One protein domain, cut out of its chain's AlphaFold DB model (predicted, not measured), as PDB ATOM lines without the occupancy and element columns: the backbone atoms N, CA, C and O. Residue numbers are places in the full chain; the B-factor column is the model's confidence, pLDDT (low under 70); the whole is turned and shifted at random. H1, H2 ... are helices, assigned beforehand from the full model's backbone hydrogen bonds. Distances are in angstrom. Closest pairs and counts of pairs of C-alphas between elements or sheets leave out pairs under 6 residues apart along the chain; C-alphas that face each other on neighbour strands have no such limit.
ATOM      1  N   HIS A 334      -5.683 -51.406   7.264       92.50
ATOM      2  CA  HIS A 334      -6.833 -52.189   7.697       92.50
ATOM      3  C   HIS A 334      -7.624 -51.485   8.808       92.50
ATOM      4  O   HIS A 334      -8.817 -51.242   8.640       92.50
ATOM      5  N   ASP A 335      -6.953 -51.030   9.873       90.75
ATOM      6  CA  ASP A 335      -7.602 -50.308  10.979       90.75
ATOM      7  C   ASP A 335      -8.326 -49.045  10.485       90.75
ATOM      8  O   ASP A 335      -9.446 -48.732  10.905       90.75
ATOM      9  N   ARG A 336      -7.704 -48.311   9.549       91.69
ATOM     10  CA  ARG A 336      -8.325 -47.133   8.928       91.69
ATOM     11  C   ARG A 336      -9.562 -47.509   8.126       91.69
ATOM     12  O   ARG A 336     -10.615 -46.895   8.314       91.69
ATOM     13  N   ALA A 337      -9.451 -48.502   7.251       91.88
ATOM     14  CA  ALA A 337     -10.564 -48.955   6.427       91.88
ATOM     15  C   ALA A 337     -11.737 -49.442   7.289       91.88
ATOM     16  O   ALA A 337     -12.881 -49.068   7.026       91.88
ATOM     17  N   ASP A 338     -11.465 -50.176   8.367       89.88
ATOM     18  CA  ASP A 338     -12.480 -50.648   9.307       89.88
ATOM     19  C   ASP A 338     -13.191 -49.513  10.041       89.88
ATOM     20  O   ASP A 338     -14.419 -49.544  10.173       89.88
ATOM     21  N   SER A 339     -12.470 -48.457  10.433       86.56
ATOM     22  CA  SER A 339     -13.099 -47.272  11.030       86.56
ATOM     23  C   SER A 339     -14.114 -46.618  10.076       86.56
ATOM     24  O   SER A 339     -15.227 -46.251  10.477       86.56
ATOM     25  N   VAL A 340     -13.792 -46.560   8.777       88.44
ATOM     26  CA  VAL A 340     -14.700 -46.033   7.752       88.44
ATOM     27  C   VAL A 340     -15.853 -46.989   7.512       88.44
ATOM     28  O   VAL A 340     -16.995 -46.537   7.468       88.44
ATOM     29  N   ARG A 341     -15.597 -48.300   7.419       86.44
ATOM     30  CA  ARG A 341     -16.651 -49.311   7.273       86.44
ATOM     31  C   ARG A 341     -17.673 -49.171   8.387       86.44
ATOM     32  O   ARG A 341     -18.850 -49.012   8.067       86.44
ATOM     33  N   ALA A 342     -17.224 -49.122   9.643       78.88
ATOM     34  CA  ALA A 342     -18.068 -48.961  10.823       78.88
ATOM     35  C   ALA A 342     -18.923 -47.682  10.769       78.88
ATOM     36  O   ALA A 342     -20.122 -47.740  11.043       78.88
ATOM     37  N   SER A 343     -18.349 -46.550  10.343       71.00
ATOM     38  CA  SER A 343     -19.093 -45.289  10.176       71.00
ATOM     39  C   SER A 343     -20.059 -45.295   8.975       71.00
ATOM     40  O   SER A 343     -21.141 -44.711   9.048       71.00
ATOM     41  N   SER A 344     -19.722 -46.001   7.887       62.31
ATOM     42  CA  SER A 344     -20.535 -46.081   6.663       62.31
ATOM     43  C   SER A 344     -21.776 -46.969   6.811       62.31
ATOM     44  O   SER A 344     -22.738 -46.802   6.064       62.31
ATOM     45  N   VAL A 345     -21.807 -47.884   7.796       52.19
ATOM     46  CA  VAL A 345     -22.993 -48.718   8.085       52.19
ATOM     47  C   VAL A 345     -24.201 -47.863   8.500       52.19
ATOM     48  O   VAL A 345     -25.337 -48.309   8.352       52.19
ATOM     49  N   ALA A 346     -23.983 -46.625   8.953       49.88
ATOM     50  CA  ALA A 346     -25.042 -45.757   9.455       49.88
ATOM     51  C   ALA A 346     -25.783 -44.935   8.379       49.88
ATOM     52  O   ALA A 346     -26.840 -44.394   8.696       49.88
ATOM     53  N   ASN A 347     -25.278 -44.809   7.139       50.75
ATOM     54  CA  ASN A 347     -25.888 -43.895   6.163       50.75
ATOM     55  C   ASN A 347     -25.688 -44.285   4.680       50.75
ATOM     56  O   ASN A 347     -24.569 -44.293   4.172       50.75
ATOM     57  N   THR A 348     -26.821 -44.370   3.966       54.59
ATOM     58  CA  THR A 348     -27.025 -44.206   2.502       54.59
ATOM     59  C   THR A 348     -26.771 -45.388   1.540       54.59
ATOM     60  O   THR A 348     -25.902 -46.221   1.753       54.59
ATOM     61  N   ASP A 349     -27.604 -45.409   0.484       63.97
ATOM     62  CA  ASP A 349     -27.654 -46.210  -0.761       63.97
ATOM     63  C   ASP A 349     -26.678 -47.388  -0.973       63.97
ATOM     64  O   ASP A 349     -25.455 -47.238  -0.975       63.97
ATOM     65  N   ASN A 350     -27.241 -48.558  -1.305       75.88
ATOM     66  CA  ASN A 350     -26.508 -49.827  -1.424       75.88
ATOM     67  C   ASN A 350     -25.411 -49.796  -2.516       75.88
ATOM     68  O   ASN A 350     -24.313 -50.293  -2.297       75.88
ATOM     69  N   GLU A 351     -25.662 -49.154  -3.666       85.81
ATOM     70  CA  GLU A 351     -24.687 -49.075  -4.778       85.81
ATOM     71  C   GLU A 351     -23.485 -48.161  -4.445       85.81
ATOM     72  O   GLU A 351     -22.352 -48.452  -4.834       85.81
ATOM     73  N   MET A 352     -23.700 -47.062  -3.707       85.44
ATOM     74  CA  MET A 352     -22.623 -46.150  -3.284       85.44
ATOM     75  C   MET A 352     -21.751 -46.803  -2.208       85.44
ATOM     76  O   MET A 352     -20.525 -46.705  -2.246       85.44
ATOM     77  N   LYS A 353     -22.391 -47.520  -1.279       85.38
ATOM     78  CA  LYS A 353     -21.712 -48.306  -0.250       85.38
ATOM     79  C   LYS A 353     -20.819 -49.383  -0.863       85.38
ATOM     80  O   LYS A 353     -19.658 -49.487  -0.478       85.38
ATOM     81  N   ASP A 354     -21.323 -50.132  -1.840       86.56
ATOM     82  CA  ASP A 354     -20.539 -51.150  -2.546       86.56
ATOM     83  C   ASP A 354     -19.310 -50.553  -3.242       86.56
ATOM     84  O   ASP A 354     -18.231 -51.145  -3.202       86.56
ATOM     85  N   LEU A 355     -19.450 -49.370  -3.856       89.19
ATOM     86  CA  LEU A 355     -18.321 -48.663  -4.461       89.19
ATOM     87  C   LEU A 355     -17.264 -48.299  -3.408       89.19
ATOM     88  O   LEU A 355     -16.082 -48.553  -3.627       89.19
ATOM     89  N   HIS A 356     -17.673 -47.745  -2.262       89.19
ATOM     90  CA  HIS A 356     -16.743 -47.438  -1.171       89.19
ATOM     91  C   HIS A 356     -16.042 -48.692  -0.646       89.19
ATOM     92  O   HIS A 356     -14.831 -48.668  -0.452       89.19
ATOM     93  N   LEU A 357     -16.765 -49.801  -0.467       89.50
ATOM     94  CA  LEU A 357     -16.168 -51.064  -0.028       89.50
ATOM     95  C   LEU A 357     -15.119 -51.573  -1.021       89.50
ATOM     96  O   LEU A 357     -14.045 -51.988  -0.594       89.50
ATOM     97  N   ALA A 358     -15.386 -51.489  -2.327       90.94
ATOM     98  CA  ALA A 358     -14.417 -51.873  -3.352       90.94
ATOM     99  C   ALA A 358     -13.142 -51.014  -3.303       90.94
ATOM    100  O   ALA A 358     -12.039 -51.550  -3.413       90.94
ATOM    101  N   ILE A 359     -13.287 -49.699  -3.097       93.12
ATOM    102  CA  ILE A 359     -12.148 -48.780  -2.971       93.12
ATOM    103  C   ILE A 359     -11.358 -49.064  -1.688       93.12
ATOM    104  O   ILE A 359     -10.136 -49.142  -1.735       93.12
ATOM    105  N   LEU A 360     -12.032 -49.263  -0.551       92.81
ATOM    106  CA  LEU A 360     -11.374 -49.562   0.724       92.81
ATOM    107  C   LEU A 360     -10.592 -50.880   0.668       92.81
ATOM    108  O   LEU A 360      -9.455 -50.922   1.120       92.81
ATOM    109  N   SER A 361     -11.157 -51.928   0.064       91.75
ATOM    110  CA  SER A 361     -10.451 -53.204  -0.110       91.75
ATOM    111  C   SER A 361      -9.239 -53.077  -1.039       91.75
ATOM    112  O   SER A 361      -8.201 -53.693  -0.802       91.75
ATOM    113  N   ALA A 362      -9.342 -52.268  -2.098       92.81
ATOM    114  CA  ALA A 362      -8.201 -51.957  -2.953       92.81
ATOM    115  C   ALA A 362      -7.108 -51.194  -2.191       92.81
ATOM    116  O   ALA A 362      -5.938 -51.551  -2.294       92.81
ATOM    117  N   TYR A 363      -7.500 -50.199  -1.395       94.25
ATOM    118  CA  TYR A 363      -6.612 -49.409  -0.548       94.25
ATOM    119  C   TYR A 363      -5.873 -50.260   0.495       94.25
ATOM    120  O   TYR A 363      -4.668 -50.099   0.664       94.25
ATOM    121  N   GLU A 364      -6.541 -51.204   1.159       92.44
ATOM    122  CA  GLU A 364      -5.877 -52.108   2.109       92.44
ATOM    123  C   GLU A 364      -4.757 -52.913   1.444       92.44
ATOM    124  O   GLU A 364      -3.645 -52.992   1.976       92.44
ATOM    125  N   LEU A 365      -5.048 -53.457   0.259       87.88
ATOM    126  CA  LEU A 365      -4.138 -54.330  -0.471       87.88
ATOM    127  C   LEU A 365      -2.991 -53.566  -1.143       87.88
ATOM    128  O   LEU A 365      -1.858 -54.035  -1.129       87.88
ATOM    129  N   ARG A 366      -3.280 -52.414  -1.762       88.06
ATOM    130  CA  ARG A 366      -2.352 -51.715  -2.672       88.06
ATOM    131  C   ARG A 366      -1.907 -50.332  -2.197       88.06
ATOM    132  O   ARG A 366      -0.991 -49.770  -2.787       88.06
ATOM    133  N   GLY A 367      -2.499 -49.803  -1.130       90.06
ATOM    134  CA  GLY A 367      -2.098 -48.539  -0.519       90.06
ATOM    135  C   GLY A 367      -2.856 -47.306  -1.012       90.06
ATOM    136  O   GLY A 367      -3.847 -47.369  -1.739       90.06
ATOM    137  N   GLU A 368      -2.378 -46.146  -0.577       91.25
ATOM    138  CA  GLU A 368      -2.982 -44.825  -0.757       91.25
ATOM    139  C   GLU A 368      -3.036 -44.347  -2.213       91.25
ATOM    140  O   GLU A 368      -3.807 -43.436  -2.522       91.25
ATOM    141  N   SER A 369      -2.271 -44.960  -3.123       90.31
ATOM    142  CA  SER A 369      -2.346 -44.651  -4.556       90.31
ATOM    143  C   SER A 369      -3.735 -44.934  -5.133       90.31
ATOM    144  O   SER A 369      -4.184 -44.218  -6.021       90.31
ATOM    145  N   GLU A 370      -4.455 -45.912  -4.572       92.88
ATOM    146  CA  GLU A 370      -5.833 -46.256  -4.955       92.88
ATOM    147  C   GLU A 370      -6.854 -45.164  -4.588       92.88
ATOM    148  O   GLU A 370      -7.992 -45.179  -5.054       92.88
ATOM    149  N   LEU A 371      -6.463 -44.203  -3.746       93.00
ATOM    150  CA  LEU A 371      -7.313 -43.103  -3.291       93.00
ATOM    151  C   LEU A 371      -7.146 -41.829  -4.138       93.00
ATOM    152  O   LEU A 371      -7.716 -40.779  -3.813       93.00
ATOM    153  N   ALA A 372      -6.371 -41.891  -5.223       92.62
ATOM    154  CA  ALA A 372      -6.196 -40.780  -6.145       92.62
ATOM    155  C   ALA A 372      -7.454 -40.533  -7.004       92.62
ATOM    156  O   ALA A 372      -8.235 -41.433  -7.309       92.62
ATOM    157  N   THR A 373      -7.677 -39.278  -7.408       90.44
ATOM    158  CA  THR A 373      -8.900 -38.872  -8.131       90.44
ATOM    159  C   THR A 373      -9.063 -39.587  -9.479       90.44
ATOM    160  O   THR A 373     -10.185 -39.828  -9.930       90.44
ATOM    161  N   ASN A 374      -7.953 -39.913 -10.143       90.19
ATOM    162  CA  ASN A 374      -7.920 -40.633 -11.418       90.19
ATOM    163  C   ASN A 374      -8.356 -42.104 -11.285       90.19
ATOM    164  O   ASN A 374      -8.975 -42.619 -12.219       90.19
ATOM    165  N   GLU A 375      -8.143 -42.736 -10.128       91.94
ATOM    166  CA  GLU A 375      -8.520 -44.136  -9.868       91.94
ATOM    167  C   GLU A 375     -10.038 -44.348  -9.783       91.94
ATOM    168  O   GLU A 375     -10.551 -45.441 -10.034       91.94
ATOM    169  N   LEU A 376     -10.806 -43.278  -9.560       89.56
ATOM    170  CA  LEU A 376     -12.267 -43.342  -9.552       89.56
ATOM    171  C   LEU A 376     -12.842 -43.861 -10.886       89.56
ATOM    172  O   LEU A 376     -13.885 -44.514 -10.909       89.56
ATOM    173  N   THR A 377     -12.169 -43.591 -12.009       90.69
ATOM    174  CA  THR A 377     -12.614 -44.036 -13.340       90.69
ATOM    175  C   THR A 377     -12.524 -45.563 -13.501       90.69
ATOM    176  O   THR A 377     -13.544 -46.165 -13.864       90.69
ATOM    177  N   PRO A 378     -11.375 -46.208 -13.209       92.25
ATOM    178  CA  PRO A 378     -11.271 -47.659 -13.087       92.25
ATOM    179  C   PRO A 378     -12.338 -48.283 -12.184       92.25
ATOM    180  O   PRO A 378     -13.026 -49.200 -12.630       92.25
ATOM    181  N   PHE A 379     -12.553 -47.761 -10.969       92.12
ATOM    182  CA  PHE A 379     -13.542 -48.328 -10.040       92.12
ATOM    183  C   PHE A 379     -14.975 -48.258 -10.575       92.12
ATOM    184  O   PHE A 379     -15.711 -49.247 -10.524       92.12
ATOM    185  N   LEU A 380     -15.372 -47.116 -11.146       90.44
ATOM    186  CA  LEU A 380     -16.696 -46.964 -11.753       90.44
ATOM    187  C   LEU A 380     -16.878 -47.902 -12.951       90.44
ATOM    188  O   LEU A 380     -17.929 -48.518 -13.105       90.44
ATOM    189  N   THR A 381     -15.851 -48.033 -13.788       91.19
ATOM    190  CA  THR A 381     -15.901 -48.898 -14.973       91.19
ATOM    191  C   THR A 381     -15.963 -50.371 -14.578       91.19
ATOM    192  O   THR A 381     -16.783 -51.110 -15.113       91.19
ATOM    193  N   ALA A 382     -15.167 -50.797 -13.596       90.44
ATOM    194  CA  ALA A 382     -15.157 -52.172 -13.108       90.44
ATOM    195  C   ALA A 382     -16.498 -52.583 -12.478       90.44
ATOM    196  O   ALA A 382     -16.951 -53.710 -12.672       90.44
ATOM    197  N   ARG A 383     -17.154 -51.674 -11.744       87.25
ATOM    198  CA  ARG A 383     -18.403 -51.978 -11.025       87.25
ATOM    199  C   ARG A 383     -19.663 -51.831 -11.877       87.25
ATOM    200  O   ARG A 383     -20.617 -52.582 -11.667       87.25
ATOM    201  N   PHE A 384     -19.686 -50.859 -12.789       89.75
ATOM    202  CA  PHE A 384     -20.879 -50.469 -13.550       89.75
ATOM    203  C   PHE A 384     -20.729 -50.647 -15.063       89.75
ATOM    204  O   PHE A 384     -21.601 -50.217 -15.802       89.75
ATOM    205  N   GLY A 385     -19.623 -51.209 -15.552       88.88
ATOM    206  CA  GLY A 385     -19.342 -51.384 -16.983       88.88
ATOM    207  C   GLY A 385     -18.908 -50.099 -17.697       88.88
ATOM    208  O   GLY A 385     -18.050 -50.140 -18.575       88.88
ATOM    209  N   SER A 386     -19.440 -48.939 -17.304       90.50
ATOM    210  CA  SER A 386     -18.986 -47.638 -17.792       90.50
ATOM    211  C   SER A 386     -19.144 -46.527 -16.755       90.50
ATOM    212  O   SER A 386     -20.011 -46.554 -15.880       90.50
ATOM    213  N   VAL A 387     -18.339 -45.473 -16.907       89.38
ATOM    214  CA  VAL A 387     -18.449 -44.255 -16.090       89.38
ATOM    215  C   VAL A 387     -19.826 -43.595 -16.238       89.38
ATOM    216  O   VAL A 387     -20.341 -43.019 -15.282       89.38
ATOM    217  N   SER A 388     -20.427 -43.650 -17.429       89.31
ATOM    218  CA  SER A 388     -21.745 -43.061 -17.691       89.31
ATOM    219  C   SER A 388     -22.852 -43.786 -16.927       89.31
ATOM    220  O   SER A 388     -23.679 -43.131 -16.297       89.31
ATOM    221  N   GLU A 389     -22.832 -45.120 -16.917       88.44
ATOM    222  CA  GLU A 389     -23.790 -45.932 -16.158       88.44
ATOM    223  C   GLU A 389     -23.618 -45.753 -14.648       88.44
ATOM    224  O   GLU A 389     -24.604 -45.542 -13.940       88.44
ATOM    225  N   GLY A 390     -22.371 -45.728 -14.164       86.62
ATOM    226  CA  GLY A 390     -22.077 -45.443 -12.759       86.62
ATOM    227  C   GLY A 390     -22.619 -44.081 -12.316       86.62
ATOM    228  O   GLY A 390     -23.265 -43.978 -11.277       86.62
ATOM    229  N   LYS A 391     -22.454 -43.032 -13.137       88.00
ATOM    230  CA  LYS A 391     -23.023 -41.703 -12.849       88.00
ATOM    231  C   LYS A 391     -24.546 -41.735 -12.727       88.00
ATOM    232  O   LYS A 391     -25.076 -41.063 -11.854       88.00
ATOM    233  N   ILE A 392     -25.246 -42.472 -13.589       87.00
ATOM    234  CA  ILE A 392     -26.716 -42.547 -13.553       87.00
ATOM    235  C   ILE A 392     -27.180 -43.227 -12.262       87.00
ATOM    236  O   ILE A 392     -28.084 -42.727 -11.598       87.00
ATOM    237  N   LYS A 393     -26.532 -44.334 -11.884       86.00
ATOM    238  CA  LYS A 393     -26.891 -45.118 -10.697       86.00
ATOM    239  C   LYS A 393     -26.551 -44.441  -9.371       86.00
ATOM    240  O   LYS A 393     -27.231 -44.685  -8.384       86.00
ATOM    241  N   LEU A 394     -25.520 -43.599  -9.346       85.56
ATOM    242  CA  LEU A 394     -24.978 -43.003  -8.121       85.56
ATOM    243  C   LEU A 394     -25.382 -41.533  -7.907       85.56
ATOM    244  O   LEU A 394     -24.766 -40.830  -7.111       85.56
ATOM    245  N   GLY A 395     -26.383 -41.030  -8.638       83.50
ATOM    246  CA  GLY A 395     -26.870 -39.653  -8.461       83.50
ATOM    247  C   GLY A 395     -25.997 -38.570  -9.114       83.50
ATOM    248  O   GLY A 395     -26.069 -37.398  -8.748       83.50
ATOM    249  N   GLY A 396     -25.188 -38.937 -10.107       87.69
ATOM    250  CA  GLY A 396     -24.380 -38.030 -10.922       87.69
ATOM    251  C   GLY A 396     -22.932 -37.870 -10.453       87.69
ATOM    252  O   GLY A 396     -22.555 -38.216  -9.339       87.69
ATOM    253  N   LEU A 397     -22.084 -37.304 -11.320       86.00
ATOM    254  CA  LEU A 397     -20.650 -37.143 -11.039       86.00
ATOM    255  C   LEU A 397     -20.337 -36.301  -9.783       86.00
ATOM    256  O   LEU A 397     -19.415 -36.677  -9.061       86.00
ATOM    257  N   PRO A 398     -21.050 -35.192  -9.492       88.81
ATOM    258  CA  PRO A 398     -20.804 -34.424  -8.272       88.81
ATOM    259  C   PRO A 398     -21.083 -35.230  -6.999       88.81
ATOM    260  O   PRO A 398     -20.301 -35.148  -6.059       88.81
ATOM    261  N   ALA A 399     -22.146 -36.044  -6.989       87.31
ATOM    262  CA  ALA A 399     -22.484 -36.895  -5.851       87.31
ATOM    263  C   ALA A 399     -21.385 -37.933  -5.591       87.31
ATOM    264  O   ALA A 399     -20.883 -38.016  -4.473       87.31
ATOM    265  N   VAL A 400     -20.925 -38.627  -6.642       87.62
ATOM    266  CA  VAL A 400     -19.823 -39.600  -6.541       87.62
ATOM    267  C   VAL A 400     -18.544 -38.941  -6.021       87.62
ATOM    268  O   VAL A 400     -17.899 -39.474  -5.124       87.62
ATOM    269  N   LYS A 401     -18.171 -37.771  -6.558       89.25
ATOM    270  CA  LYS A 401     -16.967 -37.052  -6.114       89.25
ATOM    271  C   LYS A 401     -17.065 -36.612  -4.655       89.25
ATOM    272  O   LYS A 401     -16.106 -36.786  -3.914       89.25
ATOM    273  N   ASN A 402     -18.210 -36.075  -4.236       89.19
ATOM    274  CA  ASN A 402     -18.413 -35.648  -2.852       89.19
ATOM    275  C   ASN A 402     -18.379 -36.837  -1.887       89.19
ATOM    276  O   ASN A 402     -17.734 -36.748  -0.848       89.19
ATOM    277  N   ALA A 403     -19.014 -37.956  -2.251       88.50
ATOM    278  CA  ALA A 403     -18.982 -39.185  -1.465       88.50
ATOM    279  C   ALA A 403     -17.550 -39.728  -1.327       88.50
ATOM    280  O   ALA A 403     -17.116 -40.053  -0.223       88.50
ATOM    281  N   PHE A 404     -16.783 -39.723  -2.422       89.50
ATOM    282  CA  PHE A 404     -15.378 -40.124  -2.430       89.50
ATOM    283  C   PHE A 404     -14.503 -39.240  -1.530       89.50
ATOM    284  O   PHE A 404     -13.699 -39.761  -0.760       89.50
ATOM    285  N   LEU A 405     -14.679 -37.914  -1.577       90.56
ATOM    286  CA  LEU A 405     -13.960 -36.987  -0.694       90.56
ATOM    287  C   LEU A 405     -14.355 -37.183   0.773       90.56
ATOM    288  O   LEU A 405     -13.492 -37.245   1.642       90.56
ATOM    289  N   GLN A 406     -15.649 -37.340   1.056       89.31
ATOM    290  CA  GLN A 406     -16.139 -37.561   2.416       89.31
ATOM    291  C   GLN A 406     -15.618 -38.878   3.007       89.31
ATOM    292  O   GLN A 406     -15.231 -38.916   4.172       89.31
ATOM    293  N   MET A 407     -15.560 -39.943   2.202       90.19
ATOM    294  CA  MET A 407     -14.958 -41.216   2.597       90.19
ATOM    295  C   MET A 407     -13.492 -41.033   3.012       90.19
ATOM    296  O   MET A 407     -13.081 -41.589   4.028       90.19
ATOM    297  N   GLN A 408     -12.717 -40.233   2.276       91.75
ATOM    298  CA  GLN A 408     -11.313 -39.976   2.608       91.75
ATOM    299  C   GLN A 408     -11.149 -39.115   3.859       91.75
ATOM    300  O   GLN A 408     -10.341 -39.454   4.719       91.75
ATOM    301  N   THR A 409     -11.969 -38.077   4.033       90.62
ATOM    302  CA  THR A 409     -12.008 -37.321   5.293       90.62
ATOM    303  C   THR A 409     -12.293 -38.237   6.481       90.62
ATOM    304  O   THR A 409     -11.648 -38.114   7.519       90.62
ATOM    305  N   ASN A 410     -13.209 -39.198   6.331       89.88
ATOM    306  CA  ASN A 410     -13.501 -40.170   7.385       89.88
ATOM    307  C   ASN A 410     -12.319 -41.122   7.630       89.88
ATOM    308  O   ASN A 410     -12.009 -41.402   8.789       89.88
ATOM    309  N   LEU A 411     -11.630 -41.565   6.570       90.19
ATOM    310  CA  LEU A 411     -10.461 -42.457   6.636       90.19
ATOM    311  C   LEU A 411      -9.335 -41.879   7.494       90.19
ATOM    312  O   LEU A 411      -8.658 -42.609   8.222       90.19
ATOM    313  N   TYR A 412      -9.175 -40.559   7.442       90.94
ATOM    314  CA  TYR A 412      -8.181 -39.822   8.208       90.94
ATOM    315  C   TYR A 412      -8.784 -39.016   9.359       90.94
ATOM    316  O   TYR A 412      -8.103 -38.156   9.888       90.94
ATOM    317  N   SER A 413     -10.022 -39.269   9.789       84.50
ATOM    318  CA  SER A 413     -10.650 -38.511  10.891       84.50
ATOM    319  C   SER A 413     -10.189 -38.941  12.286       84.50
ATOM    320  O   SER A 413     -10.316 -38.168  13.234       84.50
TER     321      SER A 413
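What this domain is: This is residues 334 to 413 of the 414 residues of an uncharacterized protein of Octadecabacter antarcticus 307 (UniProt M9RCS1). Long H2 runs through the middle, H1 folds back beside it as a hairpin, and H4 and H6 cross it at steep angles; short H3 and H5 make turns at the two ends of H4. The printed part has 80 residues with six named helices, H1 to H6, and no named strand: all helix. It is compact, with a radius of gyration of the C-alphas of 11.7 A and spans of 33 by 26 by 16 A.

Where its parts are: H1, residues 334 to 344, begins at C-alpha 334 (-6.833, -52.189, 7.697) and is 15.0 A long. H2 is residues 350 to 366, 24.3 A; H3, 368 to 371; H4, 373 to 384, 17.5 A; H5, 387 to 393. H6, residues 397 to 411, 21.1 A, ends at C-alpha 411 (-10.461, -42.457, 6.636).

How they stand to each other: H2, the hub, touches H1 at a shallow tilt of 9 degrees, opposite ways; the closest C-alphas, of His 334 and Glu 364, are 5.7 A apart. Residues 355 to 359 of H2 touch H4 at a steep tilt of 57 degrees, the closest C-alphas, of Ile 359 and Phe 379, being 7.2 A apart. H1 and H3 are apart. Every O i to N i+4 pair is within hydrogen-bond range in H1, H2, H5 and H6, and 6 of 8 in H4; H3 is too short for one.

The domain as a whole: The printed part has no cut, and its links are tight. Residues 344 to 349 have pLDDT under 70.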